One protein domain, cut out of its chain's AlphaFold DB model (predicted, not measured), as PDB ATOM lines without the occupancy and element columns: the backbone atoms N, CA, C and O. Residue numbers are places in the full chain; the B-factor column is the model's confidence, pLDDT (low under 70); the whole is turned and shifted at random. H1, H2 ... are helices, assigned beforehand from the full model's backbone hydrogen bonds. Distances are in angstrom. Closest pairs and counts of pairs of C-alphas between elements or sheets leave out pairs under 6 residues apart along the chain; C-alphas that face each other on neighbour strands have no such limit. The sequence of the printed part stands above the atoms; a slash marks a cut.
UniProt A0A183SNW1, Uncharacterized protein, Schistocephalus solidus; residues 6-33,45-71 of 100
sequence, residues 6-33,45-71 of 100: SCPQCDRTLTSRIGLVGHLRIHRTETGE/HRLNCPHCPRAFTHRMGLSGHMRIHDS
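What this domain is: This is residues 6 to 33 and 45 to 71 of the 100 residues of an uncharacterized protein of Schistocephalus solidus (UniProt A0A183SNW1). Two separate lobes lie at opposite ends of a long outline: in the first, residues 6 to 16 loop beside helix H1; in the second, residues 45 to 58 fold back on themselves beside helix H2. The printed part has 55 residues, with two named helices in the order H1, H2 and no named strand. The class is all helix, with 26 of the 55 residues in named elements, under half. The whole is extended, with a radius of gyration of the C-alphas of 20.1 A and spans of 54 by 27 by 15 A.

How they stand to each other: H1, residues 17 to 30, and H2, residues 59 to 70, are apart. Residues 47 to 48 pair with residues 55 to 56, antiparallel. O i to N i+4 pairs are within hydrogen-bond range in 7 of 10 for H1 and 5 of 8 for H2.

Where its parts are: H1 begins at C-alpha 17 (319.725, 194.332, 239.292) and is 20.7 A long. H2 is 16.7 A long and ends at C-alpha 70 (331.883, 159.273, 207.864).

The domain as a whole: Residues 34 to 44 are cut out, with C-alphas 33 and 45 21.8 A apart. Residues 29 to 33 and 71 have pLDDT under 70.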
ATOM      1  N   SER A   6     312.772 199.078 237.010       90.94
ATOM      2  CA  SER A   6     312.283 199.436 235.676       90.94
ATOM      3  C   SER A   6     313.422 199.797 234.723       90.94
ATOM      4  O   SER A   6     314.452 200.352 235.119       90.94
ATOM      5  N   CYS A   7     313.240 199.466 233.449       91.62
ATOM      6  CA  CYS A   7     314.099 199.938 232.376       91.62
ATOM      7  C   CYS A   7     313.676 201.360 231.948       91.62
ATOM      8  O   CYS A   7     312.485 201.612 231.804       91.62
ATOM      9  N   PRO A   8     314.609 202.304 231.731       88.19
ATOM     10  CA  PRO A   8     314.288 203.646 231.238       88.19
ATOM     11  C   PRO A   8     314.076 203.709 229.715       88.19
ATOM     12  O   PRO A   8     313.611 204.725 229.213       88.19
ATOM     13  N   GLN A   9     314.457 202.661 228.976       87.56
ATOM     14  CA  GLN A   9     314.394 202.613 227.506       87.56
ATOM     15  C   GLN A   9     313.206 201.792 226.981       87.56
ATOM     16  O   GLN A   9     312.926 201.810 225.788       87.56
ATOM     17  N   CYS A  10     312.505 201.067 227.855       89.50
ATOM     18  CA  CYS A  10     311.262 200.366 227.539       89.50
ATOM     19  C   CYS A  10     310.489 200.041 228.824       89.50
ATOM     20  O   CYS A  10     311.072 200.016 229.904       89.50
ATOM     21  N   ASP A  11     309.212 199.674 228.720       88.88
ATOM     22  CA  ASP A  11     308.341 199.380 229.875       88.88
ATOM     23  C   ASP A  11     308.651 198.056 230.606       88.88
ATOM     24  O   ASP A  11     307.830 197.515 231.353       88.88
ATOM     25  N   ARG A  12     309.842 197.481 230.399       92.75
ATOM     26  CA  ARG A  12     310.219 196.208 231.012       92.75
ATOM     27  C   ARG A  12     310.634 196.405 232.464       92.75
ATOM     28  O   ARG A  12     311.506 197.213 232.783       92.75
ATOM     29  N   THR A  13     310.072 195.579 233.337       93.12
ATOM     30  CA  THR A  13     310.423 195.522 234.755       93.12
ATOM     31  C   THR A  13     311.125 194.208 235.089       93.12
ATOM     32  O   THR A  13     310.780 193.142 234.572       93.12
ATOM     33  N   LEU A  14     312.172 194.278 235.912       91.88
ATOM     34  CA  LEU A  14     312.994 193.133 236.295       91.88
ATOM     35  C   LEU A  14     313.153 193.066 237.813       91.88
ATOM     36  O   LEU A  14     313.355 194.071 238.487       91.88
ATOM     37  N   THR A  15     313.114 191.852 238.352       92.62
ATOM     38  CA  THR A  15     313.245 191.576 239.793       92.62
ATOM     39  C   THR A  15     314.698 191.526 240.274       92.62
ATOM     40  O   THR A  15     314.956 191.343 241.459       92.62
ATOM     41  N   SER A  16     315.666 191.668 239.361       91.19
ATOM     42  CA  SER A  16     317.097 191.560 239.647       91.19
ATOM     43  C   SER A  16     317.885 192.693 239.001       91.19
ATOM     44  O   SER A  16     317.730 192.975 237.810       91.19
ATOM     45  N   ARG A  17     318.804 193.290 239.772       90.56
ATOM     46  CA  ARG A  17     319.725 194.332 239.292       90.56
ATOM     47  C   ARG A  17     320.662 193.816 238.206       90.56
ATOM     48  O   ARG A  17     320.907 194.521 237.235       90.56
ATOM     49  N   ILE A  18     321.155 192.584 238.343       92.25
ATOM     50  CA  ILE A  18     322.007 191.947 237.327       92.25
ATOM     51  C   ILE A  18     321.206 191.757 236.035       92.25
ATOM     52  O   ILE A  18     321.706 192.052 234.952       92.25
ATOM     53  N   GLY A  19     319.940 191.345 236.159       92.00
ATOM     54  CA  GLY A  19     319.017 191.239 235.031       92.00
ATOM     55  C   GLY A  19     318.807 192.577 234.327       92.00
ATOM     56  O   GLY A  19     318.887 192.627 233.103       92.00
ATOM     57  N   LEU A  20     318.595 193.666 235.076       92.62
ATOM     58  CA  LEU A  20     318.444 195.005 234.498       92.62
ATOM     59  C   LEU A  20     319.720 195.462 233.779       92.62
ATOM     60  O   LEU A  20     319.649 195.904 232.637       92.62
ATOM     61  N   VAL A  21     320.894 195.299 234.396       90.75
ATOM     62  CA  VAL A  21     322.179 195.656 233.768       90.75
ATOM     63  C   VAL A  21     322.419 194.842 232.491       90.75
ATOM     64  O   VAL A  21     322.855 195.398 231.484       90.75
ATOM     65  N   GLY A  22     322.104 193.543 232.500       91.38
ATOM     66  CA  GLY A  22     322.169 192.694 231.309       91.38
ATOM     67  C   GLY A  22     321.179 193.121 230.223       91.38
ATOM     68  O   GLY A  22     321.544 193.178 229.054       91.38
ATOM     69  N   HIS A  23     319.959 193.488 230.611       93.12
ATOM     70  CA  HIS A  23     318.920 193.966 229.702       93.12
ATOM     71  C   HIS A  23     319.304 195.284 229.011       93.12
ATOM     72  O   HIS A  23     319.138 195.403 227.800       93.12
ATOM     73  N   LEU A  24     319.909 196.237 229.730       90.12
ATOM     74  CA  LEU A  24     320.392 197.502 229.154       90.12
ATOM     75  C   LEU A  24     321.460 197.308 228.062       90.12
ATOM     76  O   LEU A  24     321.635 198.170 227.202       90.12
ATOM     77  N   ARG A  25     322.175 196.174 228.055       88.88
ATOM     78  CA  ARG A  25     323.143 195.863 226.988       88.88
ATOM     79  C   ARG A  25     322.470 195.609 225.640       88.88
ATOM     80  O   ARG A  25     323.124 195.813 224.626       88.88
ATOM     81  N   ILE A  26     321.201 195.202 225.633       86.75
ATOM     82  CA  ILE A  26     320.423 194.964 224.410       86.75
ATOM     83  C   ILE A  26     320.100 196.302 223.735       86.75
ATOM     84  O   ILE A  26     320.333 196.467 222.543       86.75
ATOM     85  N   HIS A  27     319.686 197.298 224.522       85.19
ATOM     86  CA  HIS A  27     319.463 198.659 224.026       85.19
ATOM     87  C   HIS A  27     320.743 199.294 223.470       85.19
ATOM     88  O   HIS A  27     320.711 199.970 222.447       85.19
ATOM     89  N   ARG A  28     321.907 199.016 224.076       76.94
ATOM     90  CA  ARG A  28     323.210 199.478 223.556       76.94
ATOM     91  C   ARG A  28     323.568 198.901 222.186       76.94
ATOM     92  O   ARG A  28     324.319 199.534 221.458       76.94
ATOM     93  N   THR A  29     323.074 197.712 221.849       65.00
ATOM     94  CA  THR A  29     323.274 197.115 220.520       65.00
ATOM     95  C   THR A  29     322.232 197.567 219.494       65.00
ATOM     96  O   THR A  29     322.444 197.363 218.306       65.00
ATOM     97  N   GLU A  30     321.133 198.196 219.932       61.69
ATOM     98  CA  GLU A  30     320.066 198.720 219.066       61.69
ATOM     99  C   GLU A  30     320.384 200.125 218.518       61.69
ATOM    100  O   GLU A  30     319.974 200.460 217.413       61.69
ATOM    101  N   THR A  31     321.191 200.928 219.227       55.84
ATOM    102  CA  THR A  31     321.567 202.310 218.835       55.84
ATOM    103  C   THR A  31     322.551 202.404 217.651       55.84
ATOM    104  O   THR A  31     323.074 203.471 217.363       55.84
ATOM    105  N   GLY A  32     322.781 201.320 216.908       57.91
ATOM    106  CA  GLY A  32     323.194 201.399 215.501       57.91
ATOM    107  C   GLY A  32     324.611 201.874 215.169       57.91
ATOM    108  O   GLY A  32     324.991 201.747 214.012       57.91
ATOM    109  N   GLU A  33     325.417 202.339 216.122       58.81
ATOM    110  CA  GLU A  33     326.793 202.751 215.830       58.81
ATOM    111  C   GLU A  33     327.752 201.560 216.011       58.81
ATOM    112  O   GLU A  33     328.048 201.168 217.149       58.81
ATOM    113  N   HIS A  45     335.081 183.746 212.077       70.19
ATOM    114  CA  HIS A  45     334.587 182.596 212.839       70.19
ATOM    115  C   HIS A  45     334.024 181.467 211.959       70.19
ATOM    116  O   HIS A  45     333.225 180.647 212.416       70.19
ATOM    117  N   ARG A  46     334.387 181.436 210.670       84.31
ATOM    118  CA  ARG A  46     333.971 180.352 209.779       84.31
ATOM    119  C   ARG A  46     334.756 179.086 210.105       84.31
ATOM    120  O   ARG A  46     335.980 179.071 210.091       84.31
ATOM    121  N   LEU A  47     334.029 178.010 210.355       88.31
ATOM    122  CA  LEU A  47     334.576 176.683 210.578       88.31
ATOM    123  C   LEU A  47     334.585 175.941 209.246       88.31
ATOM    124  O   LEU A  47     333.529 175.709 208.656       88.31
ATOM    125  N   ASN A  48     335.774 175.603 208.761       91.25
ATOM    126  CA  ASN A  48     335.944 174.921 207.482       91.25
ATOM    127  C   ASN A  48     335.900 173.403 207.668       91.25
ATOM    128  O   ASN A  48     336.398 172.872 208.662       91.25
ATOM    129  N   CYS A  49     335.315 172.710 206.696       91.00
ATOM    130  CA  CYS A  49     335.429 171.263 206.597       91.00
ATOM    131  C   CYS A  49     336.825 170.889 206.054       91.00
ATOM    132  O   CYS A  49     337.273 171.502 205.087       91.00
ATOM    133  N   PRO A  50     337.521 169.886 206.621       88.50
ATOM    134  CA  PRO A  50     338.818 169.443 206.103       88.50
ATOM    135  C   PRO A  50     338.718 168.635 204.797       88.50
ATOM    136  O   PRO A  50     339.717 168.474 204.105       88.50
ATOM    137  N   HIS A  51     337.534 168.122 204.448       87.06
ATOM    138  CA  HIS A  51     337.337 167.238 203.291       87.06
ATOM    139  C   HIS A  51     336.716 167.935 202.072       87.06
ATOM    140  O   HIS A  51     336.636 167.340 200.998       87.06
ATOM    141  N   CYS A  52     336.232 169.173 202.214       90.25
ATOM    142  CA  CYS A  52     335.643 169.937 201.116       90.25
ATOM    143  C   CYS A  52     335.705 171.449 201.403       90.25
ATOM    144  O   CYS A  52     335.792 171.841 202.565       90.25
ATOM    145  N   PRO A  53     335.595 172.334 200.391       86.94
ATOM    146  CA  PRO A  53     335.713 173.789 200.571       86.94
ATOM    147  C   PRO A  53     334.515 174.433 201.300       86.94
ATOM    148  O   PRO A  53     334.285 175.638 201.200       86.94
ATOM    149  N   ARG A  54     333.702 173.642 202.011       89.69
ATOM    150  CA  ARG A  54     332.499 174.119 202.685       89.69
ATOM    151  C   ARG A  54     332.845 174.746 204.034       89.69
ATOM    152  O   ARG A  54     333.591 174.177 204.828       89.69
ATOM    153  N   ALA A  55     332.240 175.902 204.298       90.81
ATOM    154  CA  ALA A  55     332.418 176.672 205.521       90.81
ATOM    155  C   ALA A  55     331.090 176.842 206.267       90.81
ATOM    156  O   ALA A  55     330.038 177.023 205.650       90.81
ATOM    157  N   PHE A  56     331.154 176.826 207.595       88.56
ATOM    158  CA  PHE A  56     330.000 176.905 208.487       88.56
ATOM    159  C   PHE A  56     330.171 178.035 209.496       88.56
ATOM    160  O   PHE A  56     331.275 178.317 209.948       88.56
ATOM    161  N   THR A  57     329.067 178.662 209.893       89.44
ATOM    162  CA  THR A  57     329.051 179.694 210.943       89.44
ATOM    163  C   THR A  57     328.941 179.107 212.353       89.44
ATOM    164  O   THR A  57     329.271 179.782 213.321       89.44
ATOM    165  N   HIS A  58     328.504 177.848 212.488       86.81
ATOM    166  CA  HIS A  58     328.268 177.195 213.779       86.81
ATOM    167  C   HIS A  58     328.913 175.807 213.855       86.81
ATOM    168  O   HIS A  58     328.845 175.029 212.900       86.81
ATOM    169  N   ARG A  59     329.455 175.457 215.034       88.81
ATOM    170  CA  ARG A  59     330.070 174.139 215.311       88.81
ATOM    171  C   ARG A  59     329.108 172.978 215.084       88.81
ATOM    172  O   ARG A  59     329.485 172.004 214.449       88.81
ATOM    173  N   MET A  60     327.859 173.111 215.535       91.44
ATOM    174  CA  MET A  60     326.830 172.082 215.350       91.44
ATOM    175  C   MET A  60     326.590 171.763 213.865       91.44
ATOM    176  O   MET A  60     326.457 170.597 213.505       91.44
ATOM    177  N   GLY A  61     326.593 172.784 212.999       91.50
ATOM    178  CA  GLY A  61     326.440 172.608 211.554       91.50
ATOM    179  C   GLY A  61     327.607 171.843 210.930       91.50
ATOM    180  O   GLY A  61     327.380 170.915 210.154       91.50
ATOM    181  N   LEU A  62     328.843 172.168 211.329       91.88
ATOM    182  CA  LEU A  62     330.031 171.428 210.897       91.88
ATOM    183  C   LEU A  62     329.988 169.970 211.386       91.88
ATOM    184  O   LEU A  62     330.128 169.059 210.577       91.88
ATOM    185  N   SER A  63     329.729 169.724 212.673       90.62
ATOM    186  CA  SER A  63     329.643 168.363 213.228       90.62
ATOM    187  C   SER A  63     328.574 167.514 212.535       90.62
ATOM    188  O   SER A  63     328.811 166.349 212.225       90.62
ATOM    189  N   GLY A  64     327.409 168.097 212.241       91.75
ATOM    190  CA  GLY A  64     326.350 167.413 211.504       91.75
ATOM    191  C   GLY A  64     326.760 167.050 210.075       91.75
ATOM    192  O   GLY A  64     326.409 165.964 209.611       91.75
ATOM    193  N   HIS A  65     327.516 167.930 209.415       92.56
ATOM    194  CA  HIS A  65     328.048 167.738 208.068       92.56
ATOM    195  C   HIS A  65     329.136 166.658 207.995       92.56
ATOM    196  O   HIS A  65     329.145 165.891 207.034       92.56
ATOM    197  N   MET A  66     329.997 166.533 209.011       90.00
ATOM    198  CA  MET A  66     331.056 165.509 209.041       90.00
ATOM    199  C   MET A  66     330.514 164.076 208.934       90.00
ATOM    200  O   MET A  66     331.180 163.209 208.378       90.00
ATOM    201  N   ARG A  67     329.271 163.837 209.368       89.69
ATOM    202  CA  ARG A  67     328.603 162.529 209.242       89.69
ATOM    203  C   ARG A  67     328.407 162.082 207.790       89.69
ATOM    204  O   ARG A  67     328.280 160.896 207.529       89.69
ATOM    205  N   ILE A  68     328.397 163.019 206.841       86.38
ATOM    206  CA  ILE A  68     328.286 162.720 205.405       86.38
ATOM    207  C   ILE A  68     329.609 162.156 204.867       86.38
ATOM    208  O   ILE A  68     329.596 161.338 203.954       86.38
ATOM    209  N   HIS A  69     330.742 162.564 205.447       85.06
ATOM    210  CA  HIS A  69     332.050 161.989 205.132       85.06
ATOM    211  C   HIS A  69     332.256 160.636 205.824       85.06
ATOM    212  O   HIS A  69     332.785 159.718 205.208       85.06
ATOM    213  N   ASP A  70     331.799 160.508 207.073       71.75
ATOM    214  CA  ASP A  70     331.883 159.273 207.864       71.75
ATOM    215  C   ASP A  70     331.006 158.143 207.301       71.75
ATOM    216  O   ASP A  70     331.419 156.990 207.261       71.75
ATOM    217  N   SER A  71     329.841 158.478 206.734       63.16
ATOM    218  CA  SER A  71     328.966 157.510 206.060       63.16
ATOM    219  C   SER A  71     329.514 157.006 204.710       63.16
ATOM    220  O   SER A  71     328.765 156.444 203.901       63.16
TER     221      SER A  71